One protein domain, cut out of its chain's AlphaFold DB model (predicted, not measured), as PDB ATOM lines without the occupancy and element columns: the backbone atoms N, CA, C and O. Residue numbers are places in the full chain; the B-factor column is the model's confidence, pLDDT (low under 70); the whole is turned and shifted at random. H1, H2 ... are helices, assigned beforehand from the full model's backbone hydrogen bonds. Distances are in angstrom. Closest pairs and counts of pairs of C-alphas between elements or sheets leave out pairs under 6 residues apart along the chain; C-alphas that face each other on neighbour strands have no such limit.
ATOM      1  N   ASN A 280      35.385 -21.544 258.880       85.75
ATOM      2  CA  ASN A 280      35.321 -21.566 260.345       85.75
ATOM      3  C   ASN A 280      34.879 -22.927 260.919       85.75
ATOM      4  O   ASN A 280      34.725 -23.056 262.131       85.75
ATOM      5  N   GLY A 281      34.647 -23.932 260.071       90.31
ATOM      6  CA  GLY A 281      34.438 -25.313 260.491       90.31
ATOM      7  C   GLY A 281      35.750 -25.986 260.896       90.31
ATOM      8  O   GLY A 281      36.806 -25.683 260.348       90.31
ATOM      9  N   HIS A 282      35.665 -26.937 261.826       91.75
ATOM     10  CA  HIS A 282      36.784 -27.774 262.269       91.75
ATOM     11  C   HIS A 282      37.462 -28.559 261.133       91.75
ATOM     12  O   HIS A 282      38.651 -28.805 261.220       91.75
ATOM     13  N   CYS A 283      36.735 -28.935 260.075       93.50
ATOM     14  CA  CYS A 283      37.238 -29.671 258.910       93.50
ATOM     15  C   CYS A 283      36.812 -28.952 257.611       93.50
ATOM     16  O   CYS A 283      35.803 -29.333 257.007       93.50
ATOM     17  N   PRO A 284      37.497 -27.876 257.183       92.50
ATOM     18  CA  PRO A 284      36.993 -26.977 256.141       92.50
ATOM     19  C   PRO A 284      37.269 -27.445 254.698       92.50
ATOM     20  O   PRO A 284      36.729 -26.851 253.764       92.50
ATOM     21  N   CYS A 285      38.069 -28.496 254.478       91.69
ATOM     22  CA  CYS A 285      38.219 -29.089 253.145       91.69
ATOM     23  C   CYS A 285      36.943 -29.844 252.730       91.69
ATOM     24  O   CYS A 285      36.338 -30.555 253.536       91.69
ATOM     25  N   ILE A 286      36.546 -29.700 251.462       91.12
ATOM     26  CA  ILE A 286      35.363 -30.351 250.871       91.12
ATOM     27  C   ILE A 286      35.633 -31.821 250.537       91.12
ATOM     28  O   ILE A 286      34.711 -32.628 250.560       91.12
ATOM     29  N   GLU A 287      36.884 -32.199 250.274       91.00
ATOM     30  CA  GLU A 287      37.239 -33.555 249.836       91.00
ATOM     31  C   GLU A 287      37.740 -34.469 250.945       91.00
ATOM     32  O   GLU A 287      37.734 -35.686 250.769       91.00
ATOM     33  N   CYS A 288      38.185 -33.930 252.080       93.25
ATOM     34  CA  CYS A 288      38.741 -34.721 253.171       93.25
ATOM     35  C   CYS A 288      38.400 -34.151 254.552       93.25
ATOM     36  O   CYS A 288      37.826 -33.071 254.693       93.25
ATOM     37  N   LEU A 289      38.729 -34.929 255.581       93.62
ATOM     38  CA  LEU A 289      38.504 -34.605 256.986       93.62
ATOM     39  C   LEU A 289      39.721 -33.951 257.660       93.62
ATOM     40  O   LEU A 289      39.801 -33.982 258.884       93.62
ATOM     41  N   VAL A 290      40.651 -33.359 256.892       92.94
ATOM     42  CA  VAL A 290      41.750 -32.560 257.465       92.94
ATOM     43  C   VAL A 290      41.176 -31.499 258.399       92.94
ATOM     44  O   VAL A 290      40.218 -30.802 258.039       92.94
ATOM     45  N   GLN A 291      41.746 -31.377 259.594       91.00
ATOM     46  CA  GLN A 291      41.305 -30.343 260.519       91.00
ATOM     47  C   GLN A 291      41.920 -28.991 260.165       91.00
ATOM     48  O   GLN A 291      42.988 -28.911 259.556       91.00
ATOM     49  N   LYS A 292      41.225 -27.920 260.536       89.75
ATOM     50  CA  LYS A 292      41.569 -26.529 260.226       89.75
ATOM     51  C   LYS A 292      43.001 -26.189 260.650       89.75
ATOM     52  O   LYS A 292      43.743 -25.585 259.883       89.75
ATOM     53  N   GLU A 293      43.392 -26.672 261.820       85.62
ATOM     54  CA  GLU A 293      44.695 -26.516 262.466       85.62
ATOM     55  C   GLU A 293      45.830 -27.235 261.708       85.62
ATOM     56  O   GLU A 293      46.991 -26.845 261.824       85.62
ATOM     57  N   TYR A 294      45.503 -28.252 260.896       87.31
ATOM     58  CA  TYR A 294      46.456 -29.038 260.104       87.31
ATOM     59  C   TYR A 294      46.449 -28.693 258.602       87.31
ATOM     60  O   TYR A 294      47.126 -29.354 257.822       87.31
ATOM     61  N   LEU A 295      45.737 -27.648 258.163       87.38
ATOM     62  CA  LEU A 295      45.661 -27.265 256.740       87.38
ATOM     63  C   LEU A 295      47.009 -26.913 256.093       87.38
ATOM     64  O   LEU A 295      47.139 -27.035 254.878       87.38
ATOM     65  N   SER A 296      47.986 -26.453 256.881       82.94
ATOM     66  CA  SER A 296      49.347 -26.162 256.412       82.94
ATOM     67  C   SER A 296      50.253 -27.393 256.336       82.94
ATOM     68  O   SER A 296      51.377 -27.272 255.864       82.94
ATOM     69  N   TYR A 297      49.800 -28.548 256.829       83.12
ATOM     70  CA  TYR A 297      50.545 -29.800 256.784       83.12
ATOM     71  C   TYR A 297      50.190 -30.543 255.497       83.12
ATOM     72  O   TYR A 297      49.016 -30.710 255.154       83.12
ATOM     73  N   THR A 298      51.221 -30.976 254.783       80.06
ATOM     74  CA  THR A 298      51.107 -31.729 253.530       80.06
ATOM     75  C   THR A 298      51.608 -33.163 253.665       80.06
ATOM     76  O   THR A 298      51.071 -34.056 253.011       80.06
ATOM     77  N   SER A 299      52.563 -33.400 254.566       79.94
ATOM     78  CA  SER A 299      52.984 -34.712 255.052       79.94
ATOM     79  C   SER A 299      52.321 -35.037 256.408       79.94
ATOM     80  O   SER A 299      52.150 -34.174 257.271       79.94
ATOM     81  N   PHE A 300      51.917 -36.298 256.587       82.88
ATOM     82  CA  PHE A 300      51.287 -36.848 257.798       82.88
ATOM     83  C   PHE A 300      51.974 -38.175 258.162       82.88
ATOM     84  O   PHE A 300      52.548 -38.828 257.290       82.88
ATOM     85  N   GLY A 301      51.944 -38.578 259.436       80.81
ATOM     86  CA  GLY A 301      52.676 -39.757 259.911       80.81
ATOM     87  C   GLY A 301      52.394 -40.092 261.374       80.81
ATOM     88  O   GLY A 301      51.377 -39.674 261.929       80.81
ATOM     89  N   GLU A 302      53.295 -40.841 262.013       76.56
ATOM     90  CA  GLU A 302      53.212 -41.116 263.452       76.56
ATOM     91  C   GLU A 302      53.214 -39.818 264.276       76.56
ATOM     92  O   GLU A 302      53.984 -38.889 264.021       76.56
ATOM     93  N   TRP A 303      52.351 -39.752 265.292       68.75
ATOM     94  CA  TRP A 303      52.257 -38.589 266.168       68.75
ATOM     95  C   TRP A 303      53.418 -38.575 267.171       68.75
ATOM     96  O   TRP A 303      53.451 -39.360 268.114       68.75
ATOM     97  N   VAL A 304      54.366 -37.654 266.982       61.06
ATOM     98  CA  VAL A 304      55.624 -37.594 267.758       61.06
ATOM     99  C   VAL A 304      55.504 -36.765 269.056       61.06
ATOM    100  O   VAL A 304      56.454 -36.665 269.832       61.06
ATOM    101  N   ASN A 305      54.354 -36.127 269.310       55.78
ATOM    102  CA  ASN A 305      54.216 -35.072 270.320       55.78
ATOM    103  C   ASN A 305      53.631 -35.592 271.653       55.78
ATOM    104  O   ASN A 305      52.424 -35.539 271.895       55.78
ATOM    105  N   ASN A 306      54.505 -36.085 272.533       51.75
ATOM    106  CA  ASN A 306      54.146 -36.818 273.760       51.75
ATOM    107  C   ASN A 306      53.530 -35.982 274.910       51.75
ATOM    108  O   ASN A 306      53.217 -36.549 275.955       51.75
ATOM    109  N   GLU A 307      53.382 -34.660 274.763       55.84
ATOM    110  CA  GLU A 307      52.904 -33.751 275.829       55.84
ATOM    111  C   GLU A 307      51.529 -33.107 275.545       55.84
ATOM    112  O   GLU A 307      51.032 -32.316 276.347       55.84
ATOM    113  N   GLU A 308      50.891 -33.426 274.413       59.44
ATOM    114  CA  GLU A 308      49.588 -32.854 274.036       59.44
ATOM    115  C   GLU A 308      48.397 -33.638 274.625       59.44
ATOM    116  O   GLU A 308      48.488 -34.823 274.938       59.44
ATOM    117  N   ALA A 309      47.251 -32.966 274.785       64.31
ATOM    118  CA  ALA A 309      46.054 -33.560 275.379       64.31
ATOM    119  C   ALA A 309      45.408 -34.640 274.487       64.31
ATOM    120  O   ALA A 309      45.318 -34.476 273.273       64.31
ATOM    121  N   GLU A 310      44.867 -35.686 275.117       69.31
ATOM    122  CA  GLU A 310      44.211 -36.855 274.499       69.31
ATOM    123  C   GLU A 310      43.185 -36.482 273.405       69.31
ATOM    124  O   GLU A 310      43.195 -37.061 272.321       69.31
ATOM    125  N   GLU A 311      42.391 -35.425 273.620       69.00
ATOM    126  CA  GLU A 311      41.414 -34.901 272.647       69.00
ATOM    127  C   GLU A 311      42.048 -34.485 271.302       69.00
ATOM    128  O   GLU A 311      41.423 -34.648 270.253       69.00
ATOM    129  N   LYS A 312      43.300 -33.999 271.291       74.62
ATOM    130  CA  LYS A 312      44.039 -33.690 270.052       74.62
ATOM    131  C   LYS A 312      44.546 -34.941 269.333       74.62
ATOM    132  O   LYS A 312      44.613 -34.946 268.105       74.62
ATOM    133  N   LEU A 313      44.907 -35.980 270.083       78.81
ATOM    134  CA  LEU A 313      45.408 -37.242 269.539       78.81
ATOM    135  C   LEU A 313      44.269 -38.017 268.856       78.81
ATOM    136  O   LEU A 313      44.396 -38.416 267.695       78.81
ATOM    137  N   ASP A 314      43.118 -38.109 269.528       79.00
ATOM    138  CA  ASP A 314      41.858 -38.616 268.966       79.00
ATOM    139  C   ASP A 314      41.434 -37.829 267.719       79.00
ATOM    140  O   ASP A 314      40.984 -38.403 266.727       79.00
ATOM    141  N   ALA A 315      41.602 -36.506 267.741       79.75
ATOM    142  CA  ALA A 315      41.322 -35.639 266.605       79.75
ATOM    143  C   ALA A 315      42.249 -35.923 265.401       79.75
ATOM    144  O   ALA A 315      41.764 -36.041 264.271       79.75
ATOM    145  N   TYR A 316      43.556 -36.099 265.637       85.00
ATOM    146  CA  TYR A 316      44.552 -36.400 264.602       85.00
ATOM    147  C   TYR A 316      44.322 -37.778 263.961       85.00
ATOM    148  O   TYR A 316      44.116 -37.875 262.750       85.00
ATOM    149  N   HIS A 317      44.235 -38.852 264.753       85.44
ATOM    150  CA  HIS A 317      43.900 -40.183 264.223       85.44
ATOM    151  C   HIS A 317      42.464 -40.245 263.670       85.44
ATOM    152  O   HIS A 317      42.170 -40.983 262.724       85.44
ATOM    153  N   GLY A 318      41.564 -39.406 264.187       85.94
ATOM    154  CA  GLY A 318      40.210 -39.212 263.683       85.94
ATOM    155  C   GLY A 318      40.167 -38.830 262.202       85.94
ATOM    156  O   GLY A 318      39.325 -39.373 261.480       85.94
ATOM    157  N   MET A 319      41.103 -37.995 261.727       90.75
ATOM    158  CA  MET A 319      41.189 -37.544 260.328       90.75
ATOM    159  C   MET A 319      42.056 -38.411 259.395       90.75
ATOM    160  O   MET A 319      41.944 -38.255 258.179       90.75
ATOM    161  N   LEU A 320      42.863 -39.346 259.911       92.06
ATOM    162  CA  LEU A 320      43.761 -40.194 259.103       92.06
ATOM    163  C   LEU A 320      43.285 -41.649 258.972       92.06
ATOM    164  O   LEU A 320      42.640 -42.185 259.870       92.06
ATOM    165  N   ASN A 321      43.599 -42.294 257.852       91.81
ATOM    166  CA  ASN A 321      43.528 -43.746 257.673       91.81
ATOM    167  C   ASN A 321      44.729 -44.436 258.370       91.81
ATOM    168  O   ASN A 321      45.620 -43.769 258.895       91.81
ATOM    169  N   GLU A 322      44.765 -45.774 258.373       88.62
ATOM    170  CA  GLU A 322      45.839 -46.570 259.006       88.62
ATOM    171  C   GLU A 322      47.218 -46.396 258.337       88.62
ATOM    172  O   GLU A 322      48.244 -46.610 258.972       88.62
ATOM    173  N   ASP A 323      47.245 -45.966 257.074       89.50
ATOM    174  CA  ASP A 323      48.444 -45.636 256.290       89.50
ATOM    175  C   ASP A 323      48.853 -44.151 256.396       89.50
ATOM    176  O   ASP A 323      49.656 -43.663 255.603       89.50
ATOM    177  N   TYR A 324      48.276 -43.421 257.358       87.50
ATOM    178  CA  TYR A 324      48.424 -41.976 257.567       87.50
ATOM    179  C   TYR A 324      47.933 -41.086 256.408       87.50
ATOM    180  O   TYR A 324      48.117 -39.869 256.454       87.50
ATOM    181  N   THR A 325      47.231 -41.629 255.406       89.38
ATOM    182  CA  THR A 325      46.561 -40.805 254.386       89.38
ATOM    183  C   THR A 325      45.301 -40.137 254.944       89.38
ATOM    184  O   THR A 325      44.633 -40.653 255.842       89.38
ATOM    185  N   LEU A 326      44.930 -38.971 254.409       91.69
ATOM    186  CA  LEU A 326      43.739 -38.244 254.859       91.69
ATOM    187  C   LEU A 326      42.438 -38.977 254.499       91.69
ATOM    188  O   LEU A 326      42.174 -39.304 253.338       91.69
ATOM    189  N   LYS A 327      41.549 -39.143 255.485       93.81
ATOM    190  CA  LYS A 327      40.193 -39.665 255.284       93.81
ATOM    191  C   LYS A 327      39.410 -38.738 254.351       93.81
ATOM    192  O   LYS A 327      38.935 -37.680 254.765       93.81
ATOM    193  N   LYS A 328      39.211 -39.166 253.100       92.06
ATOM    194  CA  LYS A 328      38.317 -38.500 252.141       92.06
ATOM    195  C   LYS A 328      36.870 -38.419 252.674       92.06
ATOM    196  O   LYS A 328      36.415 -39.285 253.434       92.06
ATOM    197  N   ARG A 329      36.136 -37.384 252.261       91.69
ATOM    198  CA  ARG A 329      34.688 -37.226 252.452       91.69
ATOM    199  C   ARG A 329      33.964 -37.952 251.322       91.69
ATOM    200  O   ARG A 329      34.041 -37.540 250.172       91.69
ATOM    201  N   THR A 330      33.251 -39.020 251.659       89.00
ATOM    202  CA  THR A 330      32.320 -39.705 250.751       89.00
ATOM    203  C   THR A 330      30.887 -39.462 251.210       89.00
ATOM    204  O   THR A 330      30.647 -39.205 252.394       89.00
ATOM    205  N   GLU A 331      29.931 -39.545 250.283       87.19
ATOM    206  CA  GLU A 331      28.505 -39.371 250.584       87.19
ATOM    207  C   GLU A 331      28.041 -40.385 251.645       87.19
ATOM    208  O   GLU A 331      27.474 -39.983 252.658       87.19
ATOM    209  N   ASP A 332      28.426 -41.659 251.515       88.81
ATOM    210  CA  ASP A 332      28.142 -42.716 252.500       88.81
ATOM    211  C   ASP A 332      28.661 -42.393 253.909       88.81
ATOM    212  O   ASP A 332      27.916 -42.485 254.885       88.81
ATOM    213  N   ARG A 333      29.930 -41.971 254.034       90.50
ATOM    214  CA  ARG A 333      30.553 -41.666 255.335       90.50
ATOM    215  C   ARG A 333      29.908 -40.444 255.989       90.50
ATOM    216  O   ARG A 333      29.744 -40.409 257.206       90.50
ATOM    217  N   MET A 334      29.540 -39.432 255.203       91.50
ATOM    218  CA  MET A 334      28.859 -38.250 255.736       91.50
ATOM    219  C   MET A 334      27.406 -38.570 256.116       91.50
ATOM    220  O   MET A 334      26.952 -38.133 257.173       91.50
ATOM    221  N   ASN A 335      26.711 -39.407 255.340       90.12
ATOM    222  CA  ASN A 335      25.374 -39.907 255.666       90.12
ATOM    223  C   ASN A 335      25.373 -40.778 256.934       90.12
ATOM    224  O   ASN A 335      24.492 -40.619 257.774       90.12
ATOM    225  N   GLU A 336      26.372 -41.641 257.140       92.31
ATOM    226  CA  GLU A 336      26.558 -42.414 258.381       92.31
ATOM    227  C   GLU A 336      26.703 -41.495 259.610       92.31
ATOM    228  O   GLU A 336      26.053 -41.697 260.641       92.31
ATOM    229  N   ILE A 337      27.477 -40.413 259.479       91.56
ATOM    230  CA  ILE A 337      27.648 -39.413 260.540       91.56
ATOM    231  C   ILE A 337      26.354 -38.624 260.793       91.56
ATOM    232  O   ILE A 337      25.980 -38.449 261.955       91.56
ATOM    233  N   LEU A 338      25.641 -38.191 259.749       90.62
ATOM    234  CA  LEU A 338      24.354 -37.493 259.871       90.62
ATOM    235  C   LEU A 338      23.287 -38.385 260.530       90.62
ATOM    236  O   LEU A 338      22.655 -37.971 261.503       90.62
ATOM    237  N   ASN A 339      23.159 -39.636 260.081       91.44
ATOM    238  CA  ASN A 339      22.210 -40.620 260.614       91.44
ATOM    239  C   ASN A 339      22.471 -40.977 262.088       91.44
ATOM    240  O   ASN A 339      21.543 -41.361 262.801       91.44
ATOM    241  N   SER A 340      23.697 -40.784 262.591       90.88
ATOM    242  CA  SER A 340      23.992 -40.937 264.024       90.88
ATOM    243  C   SER A 340      23.273 -39.918 264.921       90.88
ATOM    244  O   SER A 340      23.246 -40.099 266.137       90.88
ATOM    245  N   ASN A 341      22.719 -38.835 264.350       85.56
ATOM    246  CA  ASN A 341      22.055 -37.718 265.041       85.56
ATOM    247  C   ASN A 341      22.907 -37.021 266.130       85.56
ATOM    248  O   ASN A 341      22.436 -36.134 266.845       85.56
TER     249      ASN A 341
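AT A GLANCE: This is residues 280 to 341 of the 881 residues of an uncharacterized protein of Rhizoclosmatium globosum (UniProt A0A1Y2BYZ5). There is little regular structure: a body mostly of loops, which H1 enters with its last residues, while H2 sticks out as an arm with residues 331 to 341. The other stretch that sticks out is residues 306 to 312, of which 310 to 312 belong to H1. The printed part has 62 residues with two named helices, H1 then H2, and no named strand; the class is all helix, with 19 residues in named elements. It is only just compact, close to loose, with a radius of gyration of the C-alphas of 12.4 A and spans of 35 by 26 by 23 A.

IN THESE COORDINATES: H1, residues 310 to 319, measures 14.5 A from C-alpha 310 at (44.211, -36.855, 274.499) to C-alpha 319. H2, residues 331 to 339, measures 11.9 A and ends at C-alpha 339 at (22.210, -40.620, 260.614).

HOW THE PARTS SIT: H1 and H2 are apart. In both, every O i to N i+4 pair is within hydrogen-bond range.

THE WHOLE: The C-alphas farthest apart, of Glu 307 and Glu 331, are 35.6 A apart. The printed part has no cut. The link from H1 to H2, 11 residues, is long. Residues 303 to 311 have pLDDT under 70.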